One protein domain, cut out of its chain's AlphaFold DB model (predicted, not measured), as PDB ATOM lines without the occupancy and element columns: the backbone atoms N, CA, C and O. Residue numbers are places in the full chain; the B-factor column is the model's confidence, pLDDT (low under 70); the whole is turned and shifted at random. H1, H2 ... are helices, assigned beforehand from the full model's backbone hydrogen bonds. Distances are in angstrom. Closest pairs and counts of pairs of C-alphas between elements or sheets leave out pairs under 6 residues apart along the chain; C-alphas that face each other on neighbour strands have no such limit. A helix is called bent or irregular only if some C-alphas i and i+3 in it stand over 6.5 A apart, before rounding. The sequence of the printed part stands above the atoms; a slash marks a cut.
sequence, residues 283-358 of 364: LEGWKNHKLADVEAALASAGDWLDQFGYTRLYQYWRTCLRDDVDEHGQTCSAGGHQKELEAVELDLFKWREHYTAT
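This is residues 283 to 358 of the 364 residues of the protein "Predicted protein" of Monosiga brevicollis (UniProt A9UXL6). The longest helix, H4, is at one side of a row of three helices, side by side and alternating in direction, with H3 in the middle and H2, strongly kinked, on the other side. H4 packs on H3 with its residues 340 to 347 alone and then runs on past it, while the short H1 packs on H3 away from the row. The printed part has 76 residues with four named helices, in the order H1, H2, H3, H4, and no named strand; its class is all helix. It is only just compact, close to loose, with a radius of gyration of the C-alphas of 13.3 A, and it is elongated, spanning 44 by 26 by 18 A.

H4, residues 338 to 357, touches H3, residues 311 to 322, through residues 340 to 347 of H4 and 312 to 316 of H3 alone. Their closest C-alphas, those of Arg 312 and Val 344, are 5.9 A apart, and they form a helical hairpin at a shallow tilt of 22 degrees, opposite ways. H3 is the hub, touching three other helices. It touches H2, residues 291 to 307, in a second helical hairpin, at a shallow tilt of 13 degrees, opposite ways; the closest C-alphas, of Leu 305 and Thr 311, are 4.9 A apart. H1, residues 283 to 288, touches H3 at a steep tilt of 50 degrees, the same way, with the closest C-alphas, of Trp 286 and Trp 317, 5.1 A apart. The helix packing is mostly aligned, only just, with 2 of 3 touching pairs at a shallow tilt. H1 and H4 are close but not clearly touching, with the closest C-alphas, of Leu 283 and Leu 341, 7.7 A apart. H2 and H4 are apart, and H1 and H2 only just so, at 8.2 A between their closest C-alphas. Each O i to N i+4 pair is within hydrogen-bond range in H3; the counts are 15 of 16 in H4, 11 of 13 in H2 and 0 of 2 in H1, where 2 of 3 O i to N i+3 pairs are within range.

H4 runs 28.5 A, from C-alpha 338 at (24.497, -17.005, 92.428) to C-alpha 357 at (51.870, -10.392, 96.928). H3 is 16.5 A long. H2 spans 21.8 A, has a kink of 83 degrees near residue 301 and is irregular, with C-alphas 300 and 303 8.6 A apart. H1 begins at C-alpha 283, at (27.643, -12.066, 102.130), and is irregular too, with C-alphas 283 and 286 7.3 A apart.

The two C-alphas farthest apart, those of Gly 329 and Thr 358, are 44.2 A apart. The printed part has no cut. The links from H1 to H2 and from H2 to H3 are tight; that from H3 to H4, residues 323 to 337, is long. The mean pLDDT of the printed part is 80.0, and it is under 70 at residues 324 to 336 and 352 to 358 of this predicted model.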
ATOM      1  N   LEU A 283      28.629 -12.282 103.188       78.81
ATOM      2  CA  LEU A 283      27.643 -12.066 102.130       78.81
ATOM      3  C   LEU A 283      26.243 -11.805 102.689       78.81
ATOM      4  O   LEU A 283      25.498 -11.013 102.123       78.81
ATOM      5  N   GLU A 284      25.910 -12.389 103.839       81.38
ATOM      6  CA  GLU A 284      24.626 -12.181 104.518       81.38
ATOM      7  C   GLU A 284      24.579 -10.887 105.349       81.38
ATOM      8  O   GLU A 284      23.586 -10.626 106.031       81.38
ATOM      9  N   GLY A 285      25.635 -10.065 105.306       82.00
ATOM     10  CA  GLY A 285      25.730  -8.827 106.077       82.00
ATOM     11  C   GLY A 285      24.556  -7.873 105.843       82.00
ATOM     12  O   GLY A 285      24.089  -7.268 106.808       82.00
ATOM     13  N   TRP A 286      24.013  -7.819 104.617       85.69
ATOM     14  CA  TRP A 286      22.865  -6.976 104.245       85.69
ATOM     15  C   TRP A 286      21.646  -7.154 105.158       85.69
ATOM     16  O   TRP A 286      20.962  -6.177 105.440       85.69
ATOM     17  N   LYS A 287      21.423  -8.360 105.704       87.38
ATOM     18  CA  LYS A 287      20.299  -8.660 106.612       87.38
ATOM     19  C   LYS A 287      20.329  -7.832 107.904       87.38
ATOM     20  O   LYS A 287      19.336  -7.770 108.620       87.38
ATOM     21  N   ASN A 288      21.467  -7.213 108.223       88.31
ATOM     22  CA  ASN A 288      21.665  -6.422 109.437       88.31
ATOM     23  C   ASN A 288      21.613  -4.906 109.198       88.31
ATOM     24  O   ASN A 288      21.769  -4.144 110.154       88.31
ATOM     25  N   HIS A 289      21.435  -4.464 107.950       90.50
ATOM     26  CA  HIS A 289      21.604  -3.069 107.550       90.50
ATOM     27  C   HIS A 289      20.394  -2.573 106.759       90.50
ATOM     28  O   HIS A 289      19.702  -3.345 106.103       90.50
ATOM     29  N   LYS A 290      20.128  -1.266 106.809       93.50
ATOM     30  CA  LYS A 290      19.083  -0.643 105.983       93.50
ATOM     31  C   LYS A 290      19.658  -0.238 104.629       93.50
ATOM     32  O   LYS A 290      20.827   0.142 104.554       93.50
ATOM     33  N   LEU A 291      18.819  -0.193 103.590       94.56
ATOM     34  CA  LEU A 291      19.212   0.293 102.259       94.56
ATOM     35  C   LEU A 291      19.894   1.669 102.330       94.56
ATOM     36  O   LEU A 291      20.985   1.853 101.794       94.56
ATOM     37  N   ALA A 292      19.299   2.605 103.077       95.81
ATOM     38  CA  ALA A 292      19.843   3.949 103.259       95.81
ATOM     39  C   ALA A 292      21.253   3.956 103.887       95.81
ATOM     40  O   ALA A 292      22.060   4.832 103.578       95.81
ATOM     41  N   ASP A 293      21.573   2.982 104.746       95.75
ATOM     42  CA  ASP A 293      22.894   2.871 105.374       95.75
ATOM     43  C   ASP A 293      23.938   2.348 104.377       95.75
ATOM     44  O   ASP A 293      25.060   2.860 104.331       95.75
ATOM     45  N   VAL A 294      23.554   1.377 103.538       96.50
ATOM     46  CA  VAL A 294      24.389   0.847 102.447       96.50
ATOM     47  C   VAL A 294      24.686   1.934 101.415       96.50
ATOM     48  O   VAL A 294      25.845   2.146 101.053       96.50
ATOM     49  N   GLU A 295      23.671   2.683 100.988       96.31
ATOM     50  CA  GLU A 295      23.834   3.803 100.056       96.31
ATOM     51  C   GLU A 295      24.688   4.928 100.651       96.31
ATOM     52  O   GLU A 295      25.563   5.471  99.973       96.31
ATOM     53  N   ALA A 296      24.502   5.243 101.936       95.50
ATOM     54  CA  ALA A 296      25.322   6.235 102.620       95.50
ATOM     55  C   ALA A 296      26.797   5.816 102.699       95.50
ATOM     56  O   ALA A 296      27.676   6.670 102.553       95.50
ATOM     57  N   ALA A 297      27.080   4.529 102.926       96.50
ATOM     58  CA  ALA A 297      28.441   4.004 102.939       96.50
ATOM     59  C   ALA A 297      29.088   4.075 101.548       96.50
ATOM     60  O   ALA A 297      30.191   4.607 101.436       96.50
ATOM     61  N   LEU A 298      28.380   3.642 100.498       96.56
ATOM     62  CA  LEU A 298      28.833   3.764  99.106       96.56
ATOM     63  C   LEU A 298      29.158   5.219  98.739       96.56
ATOM     64  O   LEU A 298      30.214   5.491  98.176       96.56
ATOM     65  N   ALA A 299      28.292   6.164  99.113       96.38
ATOM     66  CA  ALA A 299      28.487   7.580  98.809       96.38
ATOM     67  C   ALA A 299      29.615   8.236  99.626       96.38
ATOM     68  O   ALA A 299      30.291   9.135  99.135       96.38
ATOM     69  N   SER A 300      29.810   7.824 100.883       94.81
ATOM     70  CA  SER A 300      30.737   8.506 101.807       94.81
ATOM     71  C   SER A 300      32.133   7.886 101.861       94.81
ATOM     72  O   SER A 300      33.050   8.525 102.374       94.81
ATOM     73  N   ALA A 301      32.280   6.636 101.418       94.50
ATOM     74  CA  ALA A 301      33.496   5.843 101.574       94.50
ATOM     75  C   ALA A 301      33.875   5.050 100.308       94.50
ATOM     76  O   ALA A 301      34.703   4.147 100.399       94.50
ATOM     77  N   GLY A 302      33.280   5.378  99.152       92.75
ATOM     78  CA  GLY A 302      33.418   4.644  97.887       92.75
ATOM     79  C   GLY A 302      34.862   4.316  97.503       92.75
ATOM     80  O   GLY A 302      35.159   3.151  97.267       92.75
ATOM     81  N   ASP A 303      35.768   5.298  97.544       91.81
ATOM     82  CA  ASP A 303      37.189   5.103  97.217       91.81
ATOM     83  C   ASP A 303      37.834   3.966  98.026       91.81
ATOM     84  O   ASP A 303      38.476   3.077  97.478       91.81
ATOM     85  N   TRP A 304      37.659   3.971  99.350       93.94
ATOM     86  CA  TRP A 304      38.272   2.970 100.229       93.94
ATOM     87  C   TRP A 304      37.497   1.657 100.255       93.94
ATOM     88  O   TRP A 304      38.082   0.609 100.521       93.94
ATOM     89  N   LEU A 305      36.187   1.689  99.992       94.69
ATOM     90  CA  LEU A 305      35.433   0.465  99.736       94.69
ATOM     91  C   LEU A 305      35.996  -0.236  98.502       94.69
ATOM     92  O   LEU A 305      36.190  -1.445  98.547       94.69
ATOM     93  N   ASP A 306      36.316   0.503  97.446       92.31
ATOM     94  CA  ASP A 306      36.907  -0.060  96.236       92.31
ATOM     95  C   ASP A 306      38.314  -0.576  96.522       92.31
ATOM     96  O   ASP A 306      38.614  -1.755  96.323       92.31
ATOM     97  N   GLN A 307      39.131   0.266  97.155       89.81
ATOM     98  CA  GLN A 307      40.508  -0.066  97.479       89.81
ATOM     99  C   GLN A 307      40.652  -1.267  98.421       89.81
ATOM    100  O   GLN A 307      41.673  -1.946  98.351       89.81
ATOM    101  N   PHE A 308      39.672  -1.554  99.284       91.69
ATOM    102  CA  PHE A 308      39.661  -2.739 100.158       91.69
ATOM    103  C   PHE A 308      38.798  -3.899  99.622       91.69
ATOM    104  O   PHE A 308      38.583  -4.893 100.320       91.69
ATOM    105  N   GLY A 309      38.296  -3.796  98.388       90.75
ATOM    106  CA  GLY A 309      37.520  -4.852  97.734       90.75
ATOM    107  C   GLY A 309      36.108  -5.045  98.299       90.75
ATOM    108  O   GLY A 309      35.527  -6.116  98.156       90.75
ATOM    109  N   TYR A 310      35.542  -4.038  98.963       93.62
ATOM    110  CA  TYR A 310      34.178  -4.050  99.498       93.62
ATOM    111  C   TYR A 310      33.133  -3.438  98.551       93.62
ATOM    112  O   TYR A 310      31.943  -3.627  98.790       93.62
ATOM    113  N   THR A 311      33.512  -2.718  97.487       94.50
ATOM    114  CA  THR A 311      32.528  -2.044  96.613       94.50
ATOM    115  C   THR A 311      31.501  -3.007  96.025       94.50
ATOM    116  O   THR A 311      30.303  -2.762  96.171       94.50
ATOM    117  N   ARG A 312      31.932  -4.128  95.429       91.56
ATOM    118  CA  ARG A 312      30.994  -5.120  94.875       91.56
ATOM    119  C   ARG A 312      30.105  -5.754  95.940       91.56
ATOM    120  O   ARG A 312      28.918  -5.922  95.704       91.56
ATOM    121  N   LEU A 313      30.644  -6.022  97.130       92.00
ATOM    122  CA  LEU A 313      29.854  -6.507  98.265       92.00
ATOM    123  C   LEU A 313      28.717  -5.531  98.612       92.00
ATOM    124  O   LEU A 313      27.582  -5.951  98.802       92.00
ATOM    125  N   TYR A 314      29.005  -4.229  98.664       94.44
ATOM    126  CA  TYR A 314      27.996  -3.211  98.971       94.44
ATOM    127  C   TYR A 314      27.013  -2.990  97.817       94.44
ATOM    128  O   TYR A 314      25.845  -2.700  98.067       94.44
ATOM    129  N   GLN A 315      27.454  -3.132  96.564       92.94
ATOM    130  CA  GLN A 315      26.560  -3.117  95.404       92.94
ATOM    131  C   GLN A 315      25.580  -4.292  95.462       92.94
ATOM    132  O   GLN A 315      24.381  -4.054  95.360       92.94
ATOM    133  N   TYR A 316      26.073  -5.497  95.750       90.69
ATOM    134  CA  TYR A 316      25.249  -6.684  95.966       90.69
ATOM    135  C   TYR A 316      24.257  -6.490  97.124       90.69
ATOM    136  O   TYR A 316      23.058  -6.698  96.963       90.69
ATOM    137  N   TRP A 317      24.715  -5.994  98.282       92.81
ATOM    138  CA  TRP A 317      23.824  -5.676  99.406       92.81
ATOM    139  C   TRP A 317      22.746  -4.658  99.028       92.81
ATOM    140  O   TRP A 317      21.605  -4.788  99.462       92.81
ATOM    141  N   ARG A 318      23.096  -3.646  98.227       93.69
ATOM    142  CA  ARG A 318      22.147  -2.639  97.743       93.69
ATOM    143  C   ARG A 318      21.094  -3.263  96.828       93.69
ATOM    144  O   ARG A 318      19.934  -2.900  96.971       93.69
ATOM    145  N   THR A 319      21.485  -4.163  95.923       90.12
ATOM    146  CA  THR A 319      20.563  -4.920  95.061       90.12
ATOM    147  C   THR A 319      19.591  -5.728  95.921       90.12
ATOM    148  O   THR A 319      18.392  -5.480  95.871       90.12
ATOM    149  N   CYS A 320      20.102  -6.544  96.849       87.44
ATOM    150  CA  CYS A 320      19.266  -7.351  97.744       87.44
ATOM    151  C   CYS A 320      18.296  -6.557  98.624       87.44
ATOM    152  O   CYS A 320      17.265  -7.080  99.023       87.44
ATOM    153  N   LEU A 321      18.644  -5.321  98.990       89.56
ATOM    154  CA  LEU A 321      17.803  -4.461  99.825       89.56
ATOM    155  C   LEU A 321      16.807  -3.610  99.021       89.56
ATOM    156  O   LEU A 321      15.942  -2.976  99.622       89.56
ATOM    157  N   ARG A 322      16.965  -3.518  97.696       90.19
ATOM    158  CA  ARG A 322      16.012  -2.852  96.790       90.19
ATOM    159  C   ARG A 322      14.995  -3.843  96.256       90.19
ATOM    160  O   ARG A 322      13.803  -3.550  96.237       90.19
ATOM    161  N   ASP A 323      15.498  -5.002  95.868       76.69
ATOM    162  CA  ASP A 323      14.733  -6.078  95.279       76.69
ATOM    163  C   ASP A 323      14.315  -7.003  96.430       76.69
ATOM    164  O   ASP A 323      14.885  -8.072  96.638       76.69
ATOM    165  N   ASP A 324      13.336  -6.559  97.239       63.53
ATOM    166  CA  ASP A 324      12.736  -7.388  98.308       63.53
ATOM    167  C   ASP A 324      12.249  -8.741  97.743       63.53
ATOM    168  O   ASP A 324      12.145  -9.735  98.462       63.53
ATOM    169  N   VAL A 325      12.006  -8.781  96.428       54.81
ATOM    170  CA  VAL A 325      11.795  -9.956  95.596       54.81
ATOM    171  C   VAL A 325      12.257  -9.602  94.171       54.81
ATOM    172  O   VAL A 325      11.911  -8.522  93.690       54.81
ATOM    173  N   ASP A 326      13.030 -10.456  93.495       55.16
ATOM    174  CA  ASP A 326      13.368 -10.251  92.081       55.16
ATOM    175  C   ASP A 326      12.114 -10.337  91.183       55.16
ATOM    176  O   ASP A 326      11.014 -10.688  91.626       55.16
ATOM    177  N   GLU A 327      12.267 -10.029  89.891       49.31
ATOM    178  CA  GLU A 327      11.182 -10.098  88.895       49.31
ATOM    179  C   GLU A 327      10.542 -11.498  88.750       49.31
ATOM    180  O   GLU A 327       9.495 -11.650  88.116       49.31
ATOM    181  N   HIS A 328      11.139 -12.522  89.365       52.09
ATOM    182  CA  HIS A 328      10.695 -13.910  89.373       52.09
ATOM    183  C   HIS A 328      10.153 -14.378  90.728       52.09
ATOM    184  O   HIS A 328       9.875 -15.569  90.900       52.09
ATOM    185  N   GLY A 329       9.965 -13.485  91.699       54.75
ATOM    186  CA  GLY A 329       9.472 -13.884  93.014       54.75
ATOM    187  C   GLY A 329      10.546 -14.523  93.911       54.75
ATOM    188  O   GLY A 329      10.220 -15.042  94.981       54.75
ATOM    189  N   GLN A 330      11.820 -14.497  93.508       54.12
ATOM    190  CA  GLN A 330      12.943 -15.014  94.279       54.12
ATOM    191  C   GLN A 330      13.577 -13.900  95.112       54.12
ATOM    192  O   GLN A 330      13.984 -12.852  94.629       54.12
ATOM    193  N   THR A 331      13.691 -14.136  96.411       63.47
ATOM    194  CA  THR A 331      14.479 -13.270  97.297       63.47
ATOM    195  C   THR A 331      15.974 -13.528  97.063       63.47
ATOM    196  O   THR A 331      16.342 -14.612  96.604       63.47
ATOM    197  N   CYS A 332      16.871 -12.630  97.492       68.44
ATOM    198  CA  CYS A 332      18.322 -12.910  97.532       68.44
ATOM    199  C   CYS A 332      18.706 -14.216  98.276       68.44
ATOM    200  O   CYS A 332      19.846 -14.669  98.207       68.44
ATOM    201  N   SER A 333      17.767 -14.850  98.985       61.78
ATOM    202  CA  SER A 333      17.897 -16.170  99.612       61.78
ATOM    203  C   SER A 333      17.673 -17.375  98.680       61.78
ATOM    204  O   SER A 333      17.948 -18.492  99.110       61.78
ATOM    205  N   ALA A 334      17.165 -17.199  97.453       58.09
ATOM    206  CA  ALA A 334      16.643 -18.288  96.611       58.09
ATOM    207  C   ALA A 334      17.482 -18.619  95.354       58.09
ATOM    208  O   ALA A 334      17.026 -19.363  94.492       58.09
ATOM    209  N   GLY A 335      18.726 -18.133  95.266       62.38
ATOM    210  CA  GLY A 335      19.683 -18.542  94.223       62.38
ATOM    211  C   GLY A 335      19.725 -17.665  92.964       62.38
ATOM    212  O   GLY A 335      20.660 -17.811  92.177       62.38
ATOM    213  N   GLY A 336      18.814 -16.695  92.806       64.38
ATOM    214  CA  GLY A 336      18.783 -15.768  91.660       64.38
ATOM    215  C   GLY A 336      20.069 -14.951  91.448       64.38
ATOM    216  O   GLY A 336      20.411 -14.603  90.321       64.38
ATOM    217  N   HIS A 337      20.861 -14.737  92.505       70.06
ATOM    218  CA  HIS A 337      22.112 -13.969  92.457       70.06
ATOM    219  C   HIS A 337      23.388 -14.822  92.514       70.06
ATOM    220  O   HIS A 337      24.459 -14.298  92.810       70.06
ATOM    221  N   GLN A 338      23.331 -16.130  92.240       75.06
ATOM    222  CA  GLN A 338      24.497 -17.005  92.428       75.06
ATOM    223  C   GLN A 338      25.739 -16.561  91.630       75.06
ATOM    224  O   GLN A 338      26.840 -16.548  92.170       75.06
ATOM    225  N   LYS A 339      25.567 -16.089  90.388       76.75
ATOM    226  CA  LYS A 339      26.679 -15.547  89.582       76.75
ATOM    227  C   LYS A 339      27.269 -14.259  90.157       76.75
ATOM    228  O   LYS A 339      28.471 -14.028  90.062       76.75
ATOM    229  N   GLU A 340      26.427 -13.401  90.726       77.25
ATOM    230  CA  GLU A 340      26.871 -12.158  91.362       77.25
ATOM    231  C   GLU A 340      27.618 -12.463  92.663       77.25
ATOM    232  O   GLU A 340      28.661 -11.871  92.933       77.25
ATOM    233  N   LEU A 341      27.148 -13.458  93.417       76.06
ATOM    234  CA  LEU A 341      27.797 -13.966  94.619       76.06
ATOM    235  C   LEU A 341      29.185 -14.545  94.312       76.06
ATOM    236  O   LEU A 341      30.161 -14.129  94.932       76.06
ATOM    237  N   GLU A 342      29.296 -15.407  93.300       80.00
ATOM    238  CA  GLU A 342      30.578 -15.933  92.814       80.00
ATOM    239  C   GLU A 342      31.520 -14.804  92.363       80.00
ATOM    240  O   GLU A 342      32.718 -14.835  92.645       80.00
ATOM    241  N   ALA A 343      30.992 -13.763  91.708       80.88
ATOM    242  CA  ALA A 343      31.782 -12.605  91.295       80.88
ATOM    243  C   ALA A 343      32.266 -11.756  92.483       80.88
ATOM    244  O   ALA A 343      33.387 -11.243  92.447       80.88
ATOM    245  N   VAL A 344      31.451 -11.599  93.532       81.00
ATOM    246  CA  VAL A 344      31.851 -10.932  94.781       81.00
ATOM    247  C   VAL A 344      32.928 -11.749  95.487       81.00
ATOM    248  O   VAL A 344      33.942 -11.188  95.892       81.00
ATOM    249  N   GLU A 345      32.756 -13.064  95.608       80.25
ATOM    250  CA  GLU A 345      33.749 -13.949  96.224       80.25
ATOM    251  C   GLU A 345      35.074 -13.944  95.459       80.25
ATOM    252  O   GLU A 345      36.138 -13.825  96.072       80.25
ATOM    253  N   LEU A 346      35.018 -13.989  94.126       78.50
ATOM    254  CA  LEU A 346      36.198 -13.915  93.273       78.50
ATOM    255  C   LEU A 346      36.927 -12.577  93.419       78.50
ATOM    256  O   LEU A 346      38.153 -12.558  93.474       78.50
ATOM    257  N   ASP A 347      36.213 -11.457  93.502       76.00
ATOM    258  CA  ASP A 347      36.834 -10.149  93.725       76.00
ATOM    259  C   ASP A 347      37.435 -10.034  95.127       76.00
ATOM    260  O   ASP A 347      38.563  -9.559  95.286       76.00
ATOM    261  N   LEU A 348      36.723 -10.526  96.147       76.31
ATOM    262  CA  LEU A 348      37.247 -10.616  97.507       76.31
ATOM    263  C   LEU A 348      38.510 -11.482  97.556       76.31
ATOM    264  O   LEU A 348      39.390 -11.184  98.364       76.31
ATOM    265  N   PHE A 349      38.603 -12.514  96.714       75.81
ATOM    266  CA  PHE A 349      39.774 -13.372  96.559       75.81
ATOM    267  C   PHE A 349      40.917 -12.678  95.799       75.81
ATOM    268  O   PHE A 349      42.019 -12.593  96.328       75.81
ATOM    269  N   LYS A 350      40.663 -12.101  94.617       76.00
ATOM    270  CA  LYS A 350      41.667 -11.371  93.814       76.00
ATOM    271  C   LYS A 350      42.290 -10.210  94.576       76.00
ATOM    272  O   LYS A 350      43.490  -9.960  94.472       76.00
ATOM    273  N   TRP A 351      41.482  -9.511  95.372       76.88
ATOM    274  CA  TRP A 351      41.979  -8.464  96.254       76.88
ATOM    275  C   TRP A 351      43.050  -8.995  97.214       76.88
ATOM    276  O   TRP A 351      44.071  -8.334  97.412       76.88
ATOM    277  N   ARG A 352      42.851 -10.204  97.766       68.31
ATOM    278  CA  ARG A 352      43.839 -10.842  98.648       68.31
ATOM    279  C   ARG A 352      45.151 -11.023  97.910       68.31
ATOM    280  O   ARG A 352      46.157 -10.546  98.408       68.31
ATOM    281  N   GLU A 353      45.129 -11.616  96.718       68.75
ATOM    282  CA  GLU A 353      46.352 -11.863  95.945       68.75
ATOM    283  C   GLU A 353      47.128 -10.571  95.665       68.75
ATOM    284  O   GLU A 353      48.341 -10.528  95.857       68.75
ATOM    285  N   HIS A 354      46.437  -9.488  95.294       67.44
ATOM    286  CA  HIS A 354      47.092  -8.219  94.973       67.44
ATOM    287  C   HIS A 354      47.799  -7.586  96.186       67.44
ATOM    288  O   HIS A 354      48.943  -7.136  96.075       67.44
ATOM    289  N   TYR A 355      47.148  -7.592  97.354       61.25
ATOM    290  CA  TYR A 355      47.654  -6.944  98.570       61.25
ATOM    291  C   TYR A 355      48.524  -7.847  99.458       61.25
ATOM    292  O   TYR A 355      49.233  -7.337 100.328       61.25
ATOM    293  N   THR A 356      48.514  -9.168  99.249       54.91
ATOM    294  CA  THR A 356      49.442 -10.099  99.912       54.91
ATOM    295  C   THR A 356      50.691 -10.396  99.088       54.91
ATOM    296  O   THR A 356      51.611 -10.979  99.637       54.91
ATOM    297  N   ALA A 357      50.726 -10.072  97.790       45.72
ATOM    298  CA  ALA A 357      51.870 -10.392  96.928       45.72
ATOM    299  C   ALA A 357      52.762  -9.188  96.593       45.72
ATOM    300  O   ALA A 357      53.911  -9.375  96.197       45.72
ATOM    301  N   THR A 358      52.261  -7.958  96.738       45.69
ATOM    302  CA  THR A 358      52.997  -6.761  96.310       45.69
ATOM    303  C   THR A 358      53.100  -5.765  97.462       45.69
ATOM    304  O   THR A 358      52.059  -5.350  97.980       45.69
TER     305      THR A 358